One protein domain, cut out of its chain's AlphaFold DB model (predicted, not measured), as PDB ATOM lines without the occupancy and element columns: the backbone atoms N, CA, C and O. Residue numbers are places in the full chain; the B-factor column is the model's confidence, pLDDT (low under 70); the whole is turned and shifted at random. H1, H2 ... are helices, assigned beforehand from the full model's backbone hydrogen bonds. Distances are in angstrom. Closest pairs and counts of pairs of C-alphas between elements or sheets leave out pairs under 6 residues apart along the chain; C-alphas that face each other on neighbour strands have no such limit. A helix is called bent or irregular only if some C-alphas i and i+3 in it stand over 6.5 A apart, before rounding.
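AT A GLANCE: This is residues 5 to 91 of the 421 residues of the protein "ParB domain-containing protein" of Sulfobacillus thermosulfidooxidans (UniProt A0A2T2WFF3). The longest helix, H5, is bent into a V of two arms, H5a and H5b, at one end of the domain; residues 86 to 91 of H5b stick out. H1 stands in the middle, with H3 packed steeply across it on the side away from H5, H2 near H3, and H4 making a corner with H5a. The printed part has 87 residues with five named helices, H1 to H5 in chain order, and no named strand: all helix. It is compact, with a radius of gyration of the C-alphas of 12.7 A and spans of 37 by 28 by 23 A.

IN THESE COORDINATES: H5, residues 64 to 91, was assigned as one helix by its hydrogen bonds but is bent: C-alphas 75 and 78 are 9.4 A apart. Its arms are H5a, residues 64 to 75, 16.6 A, and H5b, residues 78 to 91, 20.2 A, ending at C-alpha 91 (64.152, -18.362, -18.996). H1, residues 5 to 17, 18.3 A, begins at C-alpha 5 (48.804, 8.830, -37.588). H2 is residues 21 to 30, H3 residues 41 to 51 and H4 residues 53 to 62.

HOW THE PARTS SIT: H5a and H5b touch at a steep tilt of 43 degrees, opposite ways; their closest C-alphas, Ala 72 and Gly 80, are 5.0 A apart. H1 and H5a only just touch, with 3 pairs of C-alphas within 8 A, Phe 14 and Tyr 73 closest at 7.4 A. H1 touches H3 at a steep tilt of 41 degrees, opposite ways, with C-alphas 16 and 41 closest at 5.1 A. H4 and H5a touch only at the corner, C-alphas 60 and 66 being closest at 5.1 A. H2 and H3 are near each other, with 9 pairs of C-alphas within 10 A. In H1, H2, H3, H4, H5a and H5b every O i to N i+4 pair is within hydrogen-bond range.

THE WHOLE: The C-alphas farthest apart, Ala 36 and Ile 91, are 37.8 A apart. The printed part has no cut, and no link is long. The pLDDT is under 70 at residues 5, 88, 90 and 91.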
ATOM      1  N   ASP A   5      48.715   9.746 -36.441       61.09
ATOM      2  CA  ASP A   5      48.804   8.830 -37.588       61.09
ATOM      3  C   ASP A   5      49.899   7.764 -37.439       61.09
ATOM      4  O   ASP A   5      49.695   6.606 -37.807       61.09
ATOM      5  N   ASN A   6      51.034   8.106 -36.817       74.62
ATOM      6  CA  ASN A   6      52.093   7.126 -36.550       74.62
ATOM      7  C   ASN A   6      51.649   6.088 -35.517       74.62
ATOM      8  O   ASN A   6      51.978   4.912 -35.643       74.62
ATOM      9  N   THR A   7      50.846   6.501 -34.536       75.19
ATOM     10  CA  THR A   7      50.331   5.596 -33.497       75.19
ATOM     11  C   THR A   7      49.351   4.576 -34.086       75.19
ATOM     12  O   THR A   7      49.415   3.393 -33.762       75.19
ATOM     13  N   VAL A   8      48.483   5.009 -35.006       79.88
ATOM     14  CA  VAL A   8      47.537   4.129 -35.715       79.88
ATOM     15  C   VAL A   8      48.273   3.122 -36.600       79.88
ATOM     16  O   VAL A   8      47.916   1.942 -36.617       79.88
ATOM     17  N   LYS A   9      49.325   3.561 -37.301       81.38
ATOM     18  CA  LYS A   9      50.169   2.674 -38.110       81.38
ATOM     19  C   LYS A   9      50.876   1.626 -37.246       81.38
ATOM     20  O   LYS A   9      50.803   0.441 -37.556       81.38
ATOM     21  N   MET A  10      51.480   2.047 -36.137       81.75
ATOM     22  CA  MET A  10      52.169   1.147 -35.209       81.75
ATOM     23  C   MET A  10      51.225   0.136 -34.554       81.75
ATOM     24  O   MET A  10      51.578  -1.032 -34.451       81.75
ATOM     25  N   LEU A  11      50.021   0.552 -34.145       83.56
ATOM     26  CA  LEU A  11      49.021  -0.365 -33.585       83.56
ATOM     27  C   LEU A  11      48.585  -1.416 -34.605       83.56
ATOM     28  O   LEU A  11      48.419  -2.580 -34.254       83.56
ATOM     29  N   ARG A  12      48.431  -1.026 -35.874       85.50
ATOM     30  CA  ARG A  12      48.073  -1.965 -36.942       85.50
ATOM     31  C   ARG A  12      49.166  -3.007 -37.149       85.50
ATOM     32  O   ARG A  12      48.864  -4.193 -37.174       85.50
ATOM     33  N   GLU A  13      50.418  -2.573 -37.246       85.12
ATOM     34  CA  GLU A  13      51.556  -3.484 -37.406       85.12
ATOM     35  C   GLU A  13      51.745  -4.384 -36.176       85.12
ATOM     36  O   GLU A  13      52.015  -5.571 -36.324       85.12
ATOM     37  N   PHE A  14      51.525  -3.865 -34.967       84.06
ATOM     38  CA  PHE A  14      51.571  -4.655 -33.737       84.06
ATOM     39  C   PHE A  14      50.483  -5.737 -33.702       84.06
ATOM     40  O   PHE A  14      50.770  -6.901 -33.426       84.06
ATOM     41  N   VAL A  15      49.241  -5.395 -34.055       86.19
ATOM     42  CA  VAL A  15      48.147  -6.376 -34.119       86.19
ATOM     43  C   VAL A  15      48.380  -7.418 -35.216       86.19
ATOM     44  O   VAL A  15      48.035  -8.584 -35.042       86.19
ATOM     45  N   GLU A  16      48.979  -7.016 -36.337       85.31
ATOM     46  CA  GLU A  16      49.254  -7.904 -37.468       85.31
ATOM     47  C   GLU A  16      50.435  -8.853 -37.210       85.31
ATOM     48  O   GLU A  16      50.357 -10.033 -37.556       85.31
ATOM     49  N   LEU A  17      51.521  -8.350 -36.615       82.25
ATOM     50  CA  LEU A  17      52.812  -9.046 -36.548       82.25
ATOM     51  C   LEU A  17      53.149  -9.614 -35.167       82.25
ATOM     52  O   LEU A  17      53.936 -10.557 -35.082       82.25
ATOM     53  N   VAL A  18      52.600  -9.038 -34.093       80.12
ATOM     54  CA  VAL A  18      52.983  -9.372 -32.711       80.12
ATOM     55  C   VAL A  18      51.914 -10.194 -31.998       80.12
ATOM     56  O   VAL A  18      52.263 -11.124 -31.270       80.12
ATOM     57  N   LEU A  19      50.626  -9.915 -32.225       83.50
ATOM     58  CA  LEU A  19      49.554 -10.697 -31.605       83.50
ATOM     59  C   LEU A  19      49.482 -12.119 -32.179       83.50
ATOM     60  O   LEU A  19      49.297 -12.336 -33.386       83.50
ATOM     61  N   ASP A  20      49.577 -13.100 -31.283       80.12
ATOM     62  CA  ASP A  20      49.402 -14.508 -31.612       80.12
ATOM     63  C   ASP A  20      47.941 -14.836 -31.964       80.12
ATOM     64  O   ASP A  20      47.001 -14.090 -31.678       80.12
ATOM     65  N   ASP A  21      47.744 -15.958 -32.655       77.25
ATOM     66  CA  ASP A  21      46.428 -16.319 -33.191       77.25
ATOM     67  C   ASP A  21      45.405 -16.602 -32.076       77.25
ATOM     68  O   ASP A  21      44.216 -16.336 -32.232       77.25
ATOM     69  N   THR A  22      45.881 -17.068 -30.921       81.50
ATOM     70  CA  THR A  22      45.086 -17.281 -29.706       81.50
ATOM     71  C   THR A  22      44.551 -15.973 -29.135       81.50
ATOM     72  O   THR A  22      43.348 -15.865 -28.899       81.50
ATOM     73  N   THR A  23      45.400 -14.952 -28.982       80.56
ATOM     74  CA  THR A  23      44.974 -13.645 -28.467       80.56
ATOM     75  C   THR A  23      44.060 -12.949 -29.469       80.56
ATOM     76  O   THR A  23      43.048 -12.373 -29.073       80.56
ATOM     77  N   ARG A  24      44.331 -13.063 -30.780       82.50
ATOM     78  CA  ARG A  24      43.443 -12.511 -31.821       82.50
ATOM     79  C   ARG A  24      42.038 -13.114 -31.763       82.50
ATOM     80  O   ARG A  24      41.068 -12.365 -31.817       82.50
ATOM     81  N   ARG A  25      41.912 -14.431 -31.572       80.88
ATOM     82  CA  ARG A  25      40.605 -15.098 -31.408       80.88
ATOM     83  C   ARG A  25      39.898 -14.703 -30.111       80.88
ATOM     84  O   ARG A  25      38.693 -14.477 -30.137       80.88
ATOM     85  N   GLN A  26      40.627 -14.569 -29.005       81.50
ATOM     86  CA  GLN A  26      40.052 -14.138 -27.727       81.50
ATOM     87  C   GLN A  26      39.504 -12.703 -27.802       81.50
ATOM     88  O   GLN A  26      38.391 -12.437 -27.345       81.50
ATOM     89  N   LEU A  27      40.246 -11.787 -28.430       83.44
ATOM     90  CA  LEU A  27      39.784 -10.419 -28.683       83.44
ATOM     91  C   LEU A  27      38.598 -10.398 -29.659       83.44
ATOM     92  O   LEU A  27      37.618  -9.700 -29.408       83.44
ATOM     93  N   ALA A  28      38.637 -11.212 -30.720       83.44
ATOM     94  CA  ALA A  28      37.534 -11.325 -31.675       83.44
ATOM     95  C   ALA A  28      36.232 -11.799 -31.016       83.44
ATOM     96  O   ALA A  28      35.173 -11.233 -31.273       83.44
ATOM     97  N   GLN A  29      36.318 -12.782 -30.118       82.31
ATOM     98  CA  GLN A  29      35.171 -13.282 -29.362       82.31
ATOM     99  C   GLN A  29      34.628 -12.235 -28.379       82.31
ATOM    100  O   GLN A  29      33.416 -12.087 -28.244       82.31
ATOM    101  N   THR A  30      35.517 -11.490 -27.718       85.38
ATOM    102  CA  THR A  30      35.145 -10.475 -26.718       85.38
ATOM    103  C   THR A  30      34.461  -9.264 -27.358       85.38
ATOM    104  O   THR A  30      33.543  -8.692 -26.777       85.38
ATOM    105  N   TRP A  31      34.878  -8.880 -28.567       84.50
ATOM    106  CA  TRP A  31      34.366  -7.697 -29.267       84.50
ATOM    107  C   TRP A  31      33.387  -8.016 -30.400       84.50
ATOM    108  O   TRP A  31      33.035  -7.124 -31.166       84.50
ATOM    109  N   ALA A  32      32.937  -9.273 -30.493       82.25
ATOM    110  CA  ALA A  32      32.013  -9.757 -31.519       82.25
ATOM    111  C   ALA A  32      32.467  -9.429 -32.959       82.25
ATOM    112  O   ALA A  32      31.662  -9.055 -33.814       82.25
ATOM    113  N   ILE A  33      33.769  -9.568 -33.229       84.69
ATOM    114  CA  ILE A  33      34.343  -9.369 -34.566       84.69
ATOM    115  C   ILE A  33      33.946 -10.549 -35.456       84.69
ATOM    116  O   ILE A  33      34.015 -11.704 -35.039       84.69
ATOM    117  N   THR A  34      33.533 -10.262 -36.691       81.62
ATOM    118  CA  THR A  34      33.033 -11.288 -37.613       81.62
ATOM    119  C   THR A  34      34.147 -12.193 -38.149       81.62
ATOM    120  O   THR A  34      35.293 -11.770 -38.321       81.62
ATOM    121  N   ASP A  35      33.798 -13.429 -38.516       74.38
ATOM    122  CA  ASP A  35      34.740 -14.372 -39.140       74.38
ATOM    123  C   ASP A  35      35.329 -13.839 -40.460       74.38
ATOM    124  O   ASP A  35      36.466 -14.149 -40.821       74.38
ATOM    125  N   ALA A  36      34.587 -12.978 -41.167       75.75
ATOM    126  CA  ALA A  36      35.050 -12.327 -42.391       75.75
ATOM    127  C   ALA A  36      36.195 -11.329 -42.132       75.75
ATOM    128  O   ALA A  36      37.123 -11.220 -42.945       75.75
ATOM    129  N   ASP A  37      36.161 -10.642 -40.989       76.56
ATOM    130  CA  ASP A  37      37.201  -9.711 -40.547       76.56
ATOM    131  C   ASP A  37      38.422 -10.436 -39.960       76.56
ATOM    132  O   ASP A  37      39.538  -9.921 -40.023       76.56
ATOM    133  N   MET A  38      38.241 -11.669 -39.473       79.88
ATOM    134  CA  MET A  38      39.313 -12.569 -39.020       79.88
ATOM    135  C   MET A  38      40.044 -13.297 -40.159       79.88
ATOM    136  O   MET A  38      41.075 -13.928 -39.920       79.88
ATOM    137  N   ALA A  39      39.554 -13.202 -41.401       77.06
ATOM    138  CA  ALA A  39      40.056 -13.984 -42.534       77.06
ATOM    139  C   ALA A  39      41.564 -13.817 -42.805       77.06
ATOM    140  O   ALA A  39      42.208 -14.739 -43.303       77.06
ATOM    141  N   THR A  40      42.145 -12.651 -42.496       83.88
ATOM    142  CA  THR A  40      43.601 -12.448 -42.522       83.88
ATOM    143  C   THR A  40      44.058 -11.572 -41.353       83.88
ATOM    144  O   THR A  40      43.317 -10.672 -40.952       83.88
ATOM    145  N   PRO A  41      45.297 -11.745 -40.847       78.25
ATOM    146  CA  PRO A  41      45.842 -10.906 -39.772       78.25
ATOM    147  C   PRO A  41      45.789  -9.407 -40.094       78.25
ATOM    148  O   PRO A  41      45.495  -8.590 -39.229       78.25
ATOM    149  N   ARG A  42      45.988  -9.051 -41.368       82.44
ATOM    150  CA  ARG A  42      45.921  -7.672 -41.863       82.44
ATOM    151  C   ARG A  42      44.501  -7.100 -41.864       82.44
ATOM    152  O   ARG A  42      44.316  -5.925 -41.539       82.44
ATOM    153  N   ARG A  43      43.496  -7.907 -42.227       81.38
ATOM    154  CA  ARG A  43      42.081  -7.511 -42.136       81.38
ATOM    155  C   ARG A  43      41.673  -7.324 -40.684       81.38
ATOM    156  O   ARG A  43      41.180  -6.254 -40.348       81.38
ATOM    157  N   PHE A  44      42.029  -8.273 -39.825       86.38
ATOM    158  CA  PHE A  44      41.776  -8.186 -38.393       86.38
ATOM    159  C   PHE A  44      42.410  -6.932 -37.779       86.38
ATOM    160  O   PHE A  44      41.729  -6.147 -37.125       86.38
ATOM    161  N   ALA A  45      43.688  -6.671 -38.070       85.50
ATOM    162  CA  ALA A  45      44.384  -5.472 -37.611       85.50
ATOM    163  C   ALA A  45      43.720  -4.176 -38.092       85.50
ATOM    164  O   ALA A  45      43.650  -3.194 -37.355       85.50
ATOM    165  N   THR A  46      43.192  -4.170 -39.316       86.31
ATOM    166  CA  THR A  46      42.474  -3.012 -39.857       86.31
ATOM    167  C   THR A  46      41.131  -2.814 -39.156       86.31
ATOM    168  O   THR A  46      40.818  -1.687 -38.774       86.31
ATOM    169  N   THR A  47      40.370  -3.882 -38.918       85.88
ATOM    170  CA  THR A  47      39.061  -3.824 -38.253       85.88
ATOM    171  C   THR A  47      39.198  -3.418 -36.786       85.88
ATOM    172  O   THR A  47      38.512  -2.494 -36.349       85.88
ATOM    173  N   VAL A  48      40.151  -4.006 -36.053       85.50
ATOM    174  CA  VAL A  48      40.412  -3.697 -34.639       85.50
ATOM    175  C   VAL A  48      40.888  -2.258 -34.452       85.50
ATOM    176  O   VAL A  48      40.372  -1.545 -33.598       85.50
ATOM    177  N   VAL A  49      41.843  -1.789 -35.258       86.81
ATOM    178  CA  VAL A  49      42.383  -0.428 -35.098       86.81
ATOM    179  C   VAL A  49      41.392   0.645 -35.567       86.81
ATOM    180  O   VAL A  49      41.450   1.775 -35.084       86.81
ATOM    181  N   THR A  50      40.467   0.308 -36.473       84.38
ATOM    182  CA  THR A  50      39.425   1.239 -36.942       84.38
ATOM    183  C   THR A  50      38.241   1.320 -35.977       84.38
ATOM    184  O   THR A  50      37.800   2.423 -35.671       84.38
ATOM    185  N   HIS A  51      37.747   0.184 -35.470       82.88
ATOM    186  CA  HIS A  51      36.487   0.124 -34.710       82.88
ATOM    187  C   HIS A  51      36.667  -0.116 -33.202       82.88
ATOM    188  O   HIS A  51      35.792   0.247 -32.425       82.88
ATOM    189  N   HIS A  52      37.806  -0.669 -32.767       84.25
ATOM    190  CA  HIS A  52      38.045  -1.112 -31.381       84.25
ATOM    191  C   HIS A  52      39.348  -0.552 -30.783       84.25
ATOM    192  O   HIS A  52      39.938  -1.137 -29.877       84.25
ATOM    193  N   ARG A  53      39.827   0.597 -31.276       83.69
ATOM    194  CA  ARG A  53      41.139   1.161 -30.901       83.69
ATOM    195  C   ARG A  53      41.307   1.397 -29.398       83.69
ATOM    196  O   ARG A  53      42.363   1.095 -28.851       83.69
ATOM    197  N   GLU A  54      40.302   1.978 -28.749       81.44
ATOM    198  CA  GLU A  54      40.366   2.299 -27.315       81.44
ATOM    199  C   GLU A  54      40.314   1.032 -26.458       81.44
ATOM    200  O   GLU A  54      41.101   0.886 -25.528       81.44
ATOM    201  N   GLN A  55      39.485   0.067 -26.858       83.56
ATOM    202  CA  GLN A  55      39.388  -1.247 -26.221       83.56
ATOM    203  C   GLN A  55      40.688  -2.049 -26.371       83.56
ATOM    204  O   GLN A  55      41.101  -2.725 -25.436       83.56
ATOM    205  N   LEU A  56      41.377  -1.930 -27.511       84.31
ATOM    206  CA  LEU A  56      42.691  -2.537 -27.722       84.31
ATOM    207  C   LEU A  56      43.756  -1.936 -26.804       84.31
ATOM    208  O   LEU A  56      44.524  -2.682 -26.204       84.31
ATOM    209  N   LEU A  57      43.813  -0.611 -26.681       83.94
ATOM    210  CA  LEU A  57      44.771   0.040 -25.784       83.94
ATOM    211  C   LEU A  57      44.509  -0.324 -24.319       83.94
ATOM    212  O   LEU A  57      45.459  -0.552 -23.574       83.94
ATOM    213  N   GLN A  58      43.239  -0.441 -23.933       83.25
ATOM    214  CA  GLN A  58      42.850  -0.906 -22.607       83.25
ATOM    215  C   GLN A  58      43.243  -2.375 -22.378       83.25
ATOM    216  O   GLN A  58      43.889  -2.679 -21.381       83.25
ATOM    217  N   ALA A  59      42.967  -3.268 -23.331       82.69
ATOM    218  CA  ALA A  59      43.346  -4.681 -23.239       82.69
ATOM    219  C   ALA A  59      44.870  -4.896 -23.213       82.69
ATOM    220  O   ALA A  59      45.354  -5.832 -22.576       82.69
ATOM    221  N   ILE A  60      45.638  -4.034 -23.891       84.00
ATOM    222  CA  ILE A  60      47.102  -4.027 -23.801       84.00
ATOM    223  C   ILE A  60      47.537  -3.617 -22.391       84.00
ATOM    224  O   ILE A  60      48.385  -4.290 -21.821       84.00
ATOM    225  N   ALA A  61      46.945  -2.566 -21.817       80.19
ATOM    226  CA  ALA A  61      47.295  -2.078 -20.481       80.19
ATOM    227  C   ALA A  61      46.889  -3.038 -19.345       80.19
ATOM    228  O   ALA A  61      47.568  -3.095 -18.326       80.19
ATOM    229  N   GLU A  62      45.802  -3.794 -19.514       80.12
ATOM    230  CA  GLU A  62      45.310  -4.777 -18.536       80.12
ATOM    231  C   GLU A  62      46.097  -6.100 -18.555       80.12
ATOM    232  O   GLU A  62      45.973  -6.910 -17.637       80.12
ATOM    233  N   ASN A  63      46.911  -6.338 -19.587       81.75
ATOM    234  CA  ASN A  63      47.694  -7.557 -19.738       81.75
ATOM    235  C   ASN A  63      49.191  -7.240 -19.732       81.75
ATOM    236  O   ASN A  63      49.751  -6.856 -20.759       81.75
ATOM    237  N   ASP A  64      49.854  -7.502 -18.603       75.38
ATOM    238  CA  ASP A  64      51.286  -7.234 -18.385       75.38
ATOM    239  C   ASP A  64      52.187  -7.741 -19.521       75.38
ATOM    240  O   ASP A  64      53.193  -7.116 -19.874       75.38
ATOM    241  N   ARG A  65      51.829  -8.875 -20.135       78.62
ATOM    242  CA  ARG A  65      52.589  -9.451 -21.246       78.62
ATOM    243  C   ARG A  65      52.409  -8.652 -22.534       78.62
ATOM    244  O   ARG A  65      53.392  -8.413 -23.233       78.62
ATOM    245  N   LEU A  66      51.179  -8.248 -22.848       81.69
ATOM    246  CA  LEU A  66      50.892  -7.418 -24.018       81.69
ATOM    247  C   LEU A  66      51.446  -6.005 -23.839       81.69
ATOM    248  O   LEU A  66      52.016  -5.473 -24.786       81.69
ATOM    249  N   ASP A  67      51.369  -5.439 -22.634       83.00
ATOM    250  CA  ASP A  67      51.973  -4.148 -22.292       83.00
ATOM    251  C   ASP A  67      53.500  -4.172 -22.471       83.00
ATOM    252  O   ASP A  67      54.075  -3.302 -23.126       83.00
ATOM    253  N   THR A  68      54.167  -5.222 -21.981       79.69
ATOM    254  CA  THR A  68      55.623  -5.390 -22.140       79.69
ATOM    255  C   THR A  68      56.020  -5.521 -23.615       79.69
ATOM    256  O   THR A  68      56.988  -4.903 -24.063       79.69
ATOM    257  N   GLN A  69      55.255  -6.286 -24.399       82.94
ATOM    258  CA  GLN A  69      55.477  -6.428 -25.841       82.94
ATOM    259  C   GLN A  69      55.207  -5.125 -26.596       82.94
ATOM    260  O   GLN A  69      55.960  -4.775 -27.503       82.94
ATOM    261  N   TRP A  70      54.168  -4.386 -26.212       84.94
ATOM    262  CA  TRP A  70      53.819  -3.103 -26.811       84.94
ATOM    263  C   TRP A  70      54.893  -2.047 -26.542       84.94
ATOM    264  O   TRP A  70      55.338  -1.382 -27.475       84.94
ATOM    265  N   LYS A  71      55.405  -1.952 -25.310       83.56
ATOM    266  CA  LYS A  71      56.522  -1.057 -24.956       83.56
ATOM    267  C   LYS A  71      57.806  -1.401 -25.711       83.56
ATOM    268  O   LYS A  71      58.477  -0.506 -26.220       83.56
ATOM    269  N   ALA A  72      58.136  -2.685 -25.845       78.12
ATOM    270  CA  ALA A  72      59.289  -3.104 -26.643       78.12
ATOM    271  C   ALA A  72      59.112  -2.805 -28.137       78.12
ATOM    272  O   ALA A  72      60.068  -2.388 -28.790       78.12
ATOM    273  N   TYR A  73      57.891  -2.946 -28.662       83.06
ATOM    274  CA  TYR A  73      57.576  -2.564 -30.037       83.06
ATOM    275  C   TYR A  73      57.698  -1.051 -30.262       83.06
ATOM    276  O   TYR A  73      58.183  -0.619 -31.302       83.06
ATOM    277  N   GLN A  74      57.297  -0.230 -29.288       82.62
ATOM    278  CA  GLN A  74      57.437   1.227 -29.368       82.62
ATOM    279  C   GLN A  74      58.899   1.693 -29.382       82.62
ATOM    280  O   GLN A  74      59.196   2.692 -30.035       82.62
ATOM    281  N   ASN A  75      59.789   0.984 -28.683       78.62
ATOM    282  CA  ASN A  75      61.199   1.357 -28.564       78.62
ATOM    283  C   ASN A  75      62.040   0.870 -29.754       78.62
ATOM    284  O   ASN A  75      62.731   1.671 -30.375       78.62
ATOM    285  N   ASP A  76      61.944  -0.421 -30.092       76.25
ATOM    286  CA  ASP A  76      62.849  -1.082 -31.049       76.25
ATOM    287  C   ASP A  76      62.099  -1.803 -32.189       76.25
ATOM    288  O   ASP A  76      62.668  -2.621 -32.923       76.25
ATOM    289  N   GLY A  77      60.795  -1.547 -32.345       80.44
ATOM    290  CA  GLY A  77      59.959  -2.202 -33.350       80.44
ATOM    291  C   GLY A  77      59.898  -3.720 -33.168       80.44
ATOM    292  O   GLY A  77      59.962  -4.259 -32.061       80.44
ATOM    293  N   LEU A  78      59.795  -4.447 -34.282       77.25
ATOM    294  CA  LEU A  78      59.695  -5.910 -34.259       77.25
ATOM    295  C   LEU A  78      60.941  -6.588 -33.655       77.25
ATOM    296  O   LEU A  78      60.821  -7.651 -33.047       77.25
ATOM    297  N   ALA A  79      62.123  -5.970 -33.774       71.94
ATOM    298  CA  ALA A  79      63.368  -6.505 -33.222       71.94
ATOM    299  C   ALA A  79      63.352  -6.535 -31.682       71.94
ATOM    300  O   ALA A  79      63.787  -7.522 -31.084       71.94
ATOM    301  N   GLY A  80      62.773  -5.514 -31.039       73.06
ATOM    302  CA  GLY A  80      62.600  -5.474 -29.581       73.06
ATOM    303  C   GLY A  80      61.696  -6.588 -29.063       73.06
ATOM    304  O   GLY A  80      62.019  -7.276 -28.093       73.06
ATOM    305  N   VAL A  81      60.584  -6.833 -29.759       75.88
ATOM    306  CA  VAL A  81      59.644  -7.912 -29.415       75.88
ATOM    307  C   VAL A  81      60.284  -9.293 -29.599       75.88
ATOM    308  O   VAL A  81      60.120 -10.179 -28.759       75.88
ATOM    309  N   GLN A  82      61.071  -9.481 -30.662       75.19
ATOM    310  CA  GLN A  82      61.793 -10.733 -30.902       75.19
ATOM    311  C   GLN A  82      62.835 -11.016 -29.812       75.19
ATOM    312  O   GLN A  82      62.914 -12.150 -29.331       75.19
ATOM    313  N   ALA A  83      63.570  -9.993 -29.364       71.69
ATOM    314  CA  ALA A  83      64.521 -10.111 -28.262       71.69
ATOM    315  C   ALA A  83      63.837 -10.510 -26.939       71.69
ATOM    316  O   ALA A  83      64.355 -11.363 -26.212       71.69
ATOM    317  N   LEU A  84      62.641  -9.974 -26.656       74.31
ATOM    318  CA  LEU A  84      61.826 -10.399 -25.512       74.31
ATOM    319  C   LEU A  84      61.387 -11.865 -25.614       74.31
ATOM    320  O   LEU A  84      61.491 -12.620 -24.651       74.31
ATOM    321  N   TRP A  85      60.934 -12.321 -26.781       76.88
ATOM    322  CA  TRP A  85      60.560 -13.729 -26.949       76.88
ATOM    323  C   TRP A  85      61.753 -14.677 -26.829       76.88
ATOM    324  O   TRP A  85      61.597 -15.836 -26.439       76.88
ATOM    325  N   GLU A  86      62.951 -14.237 -27.205       72.94
ATOM    326  CA  GLU A  86      64.174 -15.007 -26.998       72.94
ATOM    327  C   GLU A  86      64.579 -15.069 -25.526       72.94
ATOM    328  O   GLU A  86      64.975 -16.142 -25.060       72.94
ATOM    329  N   SER A  87      64.439 -13.972 -24.779       70.06
ATOM    330  CA  SER A  87      64.713 -13.955 -23.340       70.06
ATOM    331  C   SER A  87      63.705 -14.813 -22.562       70.06
ATOM    332  O   SER A  87      64.125 -15.663 -21.774       70.06
ATOM    333  N   GLU A  88      62.405 -14.734 -22.874       68.88
ATOM    334  CA  GLU A  88      61.362 -15.607 -22.306       68.88
ATOM    335  C   GLU A  88      61.638 -17.090 -22.600       68.88
ATOM    336  O   GLU A  88      61.528 -17.949 -21.717       68.88
ATOM    337  N   ARG A  89      62.045 -17.416 -23.836       70.94
ATOM    338  CA  ARG A  89      62.402 -18.791 -24.223       70.94
ATOM    339  C   ARG A  89      63.639 -19.294 -23.484       70.94
ATOM    340  O   ARG A  89      63.677 -20.468 -23.115       70.94
ATOM    341  N   ARG A  90      64.639 -18.439 -23.243       65.38
ATOM    342  CA  ARG A  90      65.822 -18.791 -22.436       65.38
ATOM    343  C   ARG A  90      65.445 -19.047 -20.981       65.38
ATOM    344  O   ARG A  90      65.852 -20.074 -20.444       65.38
ATOM    345  N   ILE A  91      64.615 -18.194 -20.381       63.41
ATOM    346  CA  ILE A  91      64.152 -18.362 -18.996       63.41
ATOM    347  C   ILE A  91      63.346 -19.659 -18.853       63.41
ATOM    348  O   ILE A  91      63.648 -20.450 -17.968       63.41
TER     349      ILE A  91